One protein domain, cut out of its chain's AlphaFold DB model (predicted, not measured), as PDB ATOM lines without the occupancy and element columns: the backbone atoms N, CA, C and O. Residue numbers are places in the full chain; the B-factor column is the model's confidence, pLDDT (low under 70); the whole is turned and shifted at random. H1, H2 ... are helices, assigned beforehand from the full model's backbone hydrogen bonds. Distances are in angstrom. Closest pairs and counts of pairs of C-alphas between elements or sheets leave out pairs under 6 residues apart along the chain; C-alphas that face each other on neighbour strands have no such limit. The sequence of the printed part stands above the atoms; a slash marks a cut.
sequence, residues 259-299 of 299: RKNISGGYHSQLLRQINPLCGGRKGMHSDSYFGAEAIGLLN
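AT A GLANCE: This is residues 259 to 299 of the 299 residues of the protein "DNA-dependent RNA polymerase/ phage-type" of Synechococcus sp. ROS8604 (UniProt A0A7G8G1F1). Little regular structure is formed here: a flat, mostly looped chain has two short helices at opposite ends of its long axis, joined by a wide loop through residues 275 to 291. After H1 this loop passes through the middle, swings out, turns back and reaches H2. The printed part has 41 residues, with H1 then H2 and no named strand; the class is all helix, though the named elements hold only 13 residues. It is only just compact, close to loose, with a radius of gyration of the C-alphas of 10.6 A and spans of 26 by 24 by 11 A.

IN THESE COORDINATES: H1, residues 269 to 274, begins at C-alpha 269 (318.945, 250.675, 154.028). H2, residues 292 to 298, is 10.0 A long and ends at C-alpha 298 (317.924, 241.794, 137.016).

HOW THE PARTS SIT: H1 and H2 are apart. Every O i to N i+4 pair is within hydrogen-bond range in H2, but 1 of 2 in H1.

THE WHOLE: The C-alphas farthest apart, of Leu 270 and Glu 293, are 26.9 A apart. The link is long, 17 residues. The printed part has no cut. Residues 280 to 286 are under pLDDT 70.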
ATOM      1  N   ARG A 259     324.342 236.945 148.426       86.81
ATOM      2  CA  ARG A 259     323.665 237.023 149.736       86.81
ATOM      3  C   ARG A 259     324.094 238.211 150.613       86.81
ATOM      4  O   ARG A 259     323.457 238.480 151.623       86.81
ATOM      5  N   LYS A 260     325.203 238.873 150.278       88.81
ATOM      6  CA  LYS A 260     325.722 240.086 150.929       88.81
ATOM      7  C   LYS A 260     325.545 241.330 150.053       88.81
ATOM      8  O   LYS A 260     325.867 242.429 150.507       88.81
ATOM      9  N   ASN A 261     325.074 241.167 148.814       91.44
ATOM     10  CA  ASN A 261     324.731 242.279 147.940       91.44
ATOM     11  C   ASN A 261     323.401 242.882 148.395       91.44
ATOM     12  O   ASN A 261     322.371 242.213 148.375       91.44
ATOM     13  N   ILE A 262     323.465 244.130 148.860       92.88
ATOM     14  CA  ILE A 262     322.353 244.898 149.443       92.88
ATOM     15  C   ILE A 262     322.210 246.253 148.734       92.88
ATOM     16  O   ILE A 262     321.814 247.247 149.345       92.88
ATOM     17  N   SER A 263     322.643 246.315 147.473       93.38
ATOM     18  CA  SER A 263     322.710 247.549 146.691       93.38
ATOM     19  C   SER A 263     321.355 247.966 146.110       93.38
ATOM     20  O   SER A 263     321.066 249.160 146.080       93.38
ATOM     21  N   GLY A 264     320.518 246.997 145.722       92.81
ATOM     22  CA  GLY A 264     319.257 247.223 145.012       92.81
ATOM     23  C   GLY A 264     317.991 246.890 145.807       92.81
ATOM     24  O   GLY A 264     318.021 246.583 147.003       92.81
ATOM     25  N   GLY A 265     316.848 246.963 145.123       93.62
ATOM     26  CA  GLY A 265     315.522 246.665 145.661       93.62
ATOM     27  C   GLY A 265     314.912 247.834 146.440       93.62
ATOM     28  O   GLY A 265     314.457 248.813 145.855       93.62
ATOM     29  N   TYR A 266     314.855 247.716 147.767       93.81
ATOM     30  CA  TYR A 266     314.212 248.705 148.644       93.81
ATOM     31  C   TYR A 266     315.015 250.007 148.773       93.81
ATOM     32  O   TYR A 266     316.244 250.009 148.707       93.81
ATOM     33  N   HIS A 267     314.343 251.127 149.046       93.50
ATOM     34  CA  HIS A 267     314.999 252.432 149.216       93.50
ATOM     35  C   HIS A 267     315.589 252.617 150.622       93.50
ATOM     36  O   HIS A 267     316.606 253.296 150.794       93.50
ATOM     37  N   SER A 268     315.013 251.965 151.627       91.06
ATOM     38  CA  SER A 268     315.486 251.912 153.006       91.06
ATOM     39  C   SER A 268     316.673 250.968 153.143       91.06
ATOM     40  O   SER A 268     316.609 249.787 152.795       91.06
ATOM     41  N   GLN A 269     317.754 251.472 153.740       89.31
ATOM     42  CA  GLN A 269     318.945 250.675 154.028       89.31
ATOM     43  C   GLN A 269     318.633 249.472 154.929       89.31
ATOM     44  O   GLN A 269     319.169 248.389 154.701       89.31
ATOM     45  N   LEU A 270     317.737 249.638 155.908       85.56
ATOM     46  CA  LEU A 270     317.325 248.561 156.811       85.56
ATOM     47  C   LEU A 270     316.657 247.414 156.038       85.56
ATOM     48  O   LEU A 270     316.977 246.248 156.255       85.56
ATOM     49  N   LEU A 271     315.762 247.739 155.097       88.25
ATOM     50  CA  LEU A 271     315.076 246.726 154.294       88.25
ATOM     51  C   LEU A 271     316.004 246.053 153.280       88.25
ATOM     52  O   LEU A 271     315.817 244.874 152.990       88.25
ATOM     53  N   ARG A 272     317.030 246.744 152.773       90.31
ATOM     54  CA  ARG A 272     318.042 246.105 151.916       90.31
ATOM     55  C   ARG A 272     318.908 245.108 152.681       90.31
ATOM     56  O   ARG A 272     319.204 244.042 152.159       90.31
ATOM     57  N   GLN A 273     319.262 245.400 153.935       87.75
ATOM     58  CA  GLN A 273     320.056 244.478 154.763       87.75
ATOM     59  C   GLN A 273     319.374 243.120 154.974       87.75
ATOM     60  O   GLN A 273     320.049 242.094 155.034       87.75
ATOM     61  N   ILE A 274     318.045 243.111 155.072       86.12
ATOM     62  CA  ILE A 274     317.250 241.893 155.280       86.12
ATOM     63  C   ILE A 274     316.763 241.258 153.966       86.12
ATOM     64  O   ILE A 274     316.369 240.093 153.968       86.12
ATOM     65  N   ASN A 275     316.829 241.989 152.848       88.12
ATOM     66  CA  ASN A 275     316.508 241.513 151.500       88.12
ATOM     67  C   ASN A 275     317.732 241.641 150.577       88.12
ATOM     68  O   ASN A 275     317.739 242.501 149.693       88.12
ATOM     69  N   PRO A 276     318.780 240.821 150.766       90.00
ATOM     70  CA  PRO A 276     319.891 240.794 149.826       90.00
ATOM     71  C   PRO A 276     319.457 240.210 148.476       90.00
ATOM     72  O   PRO A 276     318.445 239.509 148.392       90.00
ATOM     73  N   LEU A 277     320.278 240.422 147.443       89.38
ATOM     74  CA  LEU A 277     320.020 239.969 146.070       89.38
ATOM     75  C   LEU A 277     319.653 238.479 145.990       89.38
ATOM     76  O   LEU A 277     318.779 238.077 145.227       89.38
ATOM     77  N   CYS A 278     320.300 237.649 146.808       85.81
ATOM     78  CA  CYS A 278     319.910 236.258 147.015       85.81
ATOM     79  C   CYS A 278     319.620 235.989 148.491       85.81
ATOM     80  O   CYS A 278     320.527 235.734 149.285       85.81
ATOM     81  N   GLY A 279     318.334 236.019 148.850       72.25
ATOM     82  CA  GLY A 279     317.826 235.656 150.172       72.25
ATOM     83  C   GLY A 279     317.078 234.320 150.161       72.25
ATOM     84  O   GLY A 279     316.186 234.096 149.348       72.25
ATOM     85  N   GLY A 280     317.404 233.414 151.087       60.06
ATOM     86  CA  GLY A 280     316.643 232.178 151.278       60.06
ATOM     87  C   GLY A 280     317.175 231.298 152.408       60.06
ATOM     88  O   GLY A 280     318.382 231.191 152.606       60.06
ATOM     89  N   ARG A 281     316.276 230.594 153.118       50.59
ATOM     90  CA  ARG A 281     316.625 229.659 154.216       50.59
ATOM     91  C   ARG A 281     317.612 228.554 153.816       50.59
ATOM     92  O   ARG A 281     318.278 228.015 154.687       50.59
ATOM     93  N   LYS A 282     317.683 228.203 152.528       44.97
ATOM     94  CA  LYS A 282     318.630 227.215 151.977       44.97
ATOM     95  C   LYS A 282     319.854 227.850 151.296       44.97
ATOM     96  O   LYS A 282     320.820 227.146 151.044       44.97
ATOM     97  N   GLY A 283     319.825 229.159 151.023       47.50
ATOM     98  CA  GLY A 283     320.879 229.899 150.310       47.50
ATOM     99  C   GLY A 283     321.918 230.563 151.219       47.50
ATOM    100  O   GLY A 283     322.907 231.093 150.728       47.50
ATOM    101  N   MET A 284     321.748 230.514 152.549       53.94
ATOM    102  CA  MET A 284     322.739 231.061 153.494       53.94
ATOM    103  C   MET A 284     324.104 230.357 153.436       53.94
ATOM    104  O   MET A 284     325.077 230.921 153.937       53.94
ATOM    105  N   HIS A 285     324.180 229.170 152.826       59.09
ATOM    106  CA  HIS A 285     325.395 228.356 152.733       59.09
ATOM    107  C   HIS A 285     326.079 228.393 151.357       59.09
ATOM    108  O   HIS A 285     327.156 227.823 151.222       59.09
ATOM    109  N   SER A 286     325.492 229.045 150.346       68.31
ATOM    110  CA  SER A 286     326.084 229.151 149.006       68.31
ATOM    111  C   SER A 286     326.596 230.567 148.749       68.31
ATOM    112  O   SER A 286     325.806 231.511 148.676       68.31
ATOM    113  N   ASP A 287     327.908 230.717 148.578       82.56
ATOM    114  CA  ASP A 287     328.542 231.974 148.167       82.56
ATOM    115  C   ASP A 287     328.540 232.104 146.637       82.56
ATOM    116  O   ASP A 287     329.578 232.061 145.983       82.56
ATOM    117  N   SER A 288     327.347 232.230 146.056       85.12
ATOM    118  CA  SER A 288     327.198 232.481 144.619       85.12
ATOM    119  C   SER A 288     327.580 233.922 144.284       85.12
ATOM    120  O   SER A 288     327.185 234.852 144.994       85.12
ATOM    121  N   TYR A 289     328.299 234.106 143.180       88.69
ATOM    122  CA  TYR A 289     328.654 235.410 142.621       88.69
ATOM    123  C   TYR A 289     327.915 235.600 141.298       88.69
ATOM    124  O   TYR A 289     327.794 234.656 140.518       88.69
ATOM    125  N   PHE A 290     327.420 236.810 141.049       86.88
ATOM    126  CA  PHE A 290     326.803 237.167 139.775       86.88
ATOM    127  C   PHE A 290     327.760 238.025 138.959       86.88
ATOM    128  O   PHE A 290     328.363 238.957 139.486       86.88
ATOM    129  N   GLY A 291     327.892 237.695 137.675       89.62
ATOM    130  CA  GLY A 291     328.600 238.532 136.713       89.62
ATOM    131  C   GLY A 291     327.764 239.736 136.273       89.62
ATOM    132  O   GLY A 291     326.566 239.815 136.552       89.62
ATOM    133  N   ALA A 292     328.395 240.650 135.537       90.62
ATOM    134  CA  ALA A 292     327.758 241.867 135.033       90.62
ATOM    135  C   ALA A 292     326.503 241.585 134.186       90.62
ATOM    136  O   ALA A 292     325.500 242.273 134.341       90.62
ATOM    137  N   GLU A 293     326.527 240.541 133.351       90.94
ATOM    138  CA  GLU A 293     325.374 240.148 132.525       90.94
ATOM    139  C   GLU A 293     324.158 239.765 133.371       90.94
ATOM    140  O   GLU A 293     323.042 240.187 133.088       90.94
ATOM    141  N   ALA A 294     324.375 239.009 134.450       88.88
ATOM    142  CA  ALA A 294     323.296 238.609 135.343       88.88
ATOM    143  C   ALA A 294     322.692 239.819 136.067       88.88
ATOM    144  O   ALA A 294     321.476 239.893 136.195       88.88
ATOM    145  N   ILE A 295     323.516 240.783 136.495       91.06
ATOM    146  CA  ILE A 295     323.030 242.046 137.074       91.06
ATOM    147  C   ILE A 295     322.242 242.855 136.037       91.06
ATOM    148  O   ILE A 295     321.175 243.366 136.356       91.06
ATOM    149  N   GLY A 296     322.711 242.910 134.787       89.81
ATOM    150  CA  GLY A 296     322.000 243.579 133.697       89.81
ATOM    151  C   GLY A 296     320.639 242.963 133.361       89.81
ATOM    152  O   GLY A 296     319.762 243.679 132.906       89.81
ATOM    153  N   LEU A 297     320.441 241.662 133.608       90.62
ATOM    154  CA  LEU A 297     319.144 240.987 133.447       90.62
ATOM    155  C   LEU A 297     318.182 241.203 134.627       90.62
ATOM    156  O   LEU A 297     316.995 240.906 134.505       90.62
ATOM    157  N   LEU A 298     318.698 241.621 135.784       86.88
ATOM    158  CA  LEU A 298     317.924 241.794 137.016       86.88
ATOM    159  C   LEU A 298     317.326 243.197 137.164       86.88
ATOM    160  O   LEU A 298     316.375 243.351 137.934       86.88
ATOM    161  N   ASN A 299     317.909 244.181 136.480       89.94
ATOM    162  CA  ASN A 299     317.467 245.576 136.446       89.94
ATOM    163  C   ASN A 299     316.538 245.803 135.250       89.94
ATOM    164  O   ASN A 299     315.499 246.473 135.437       89.94
TER     165      ASN A 299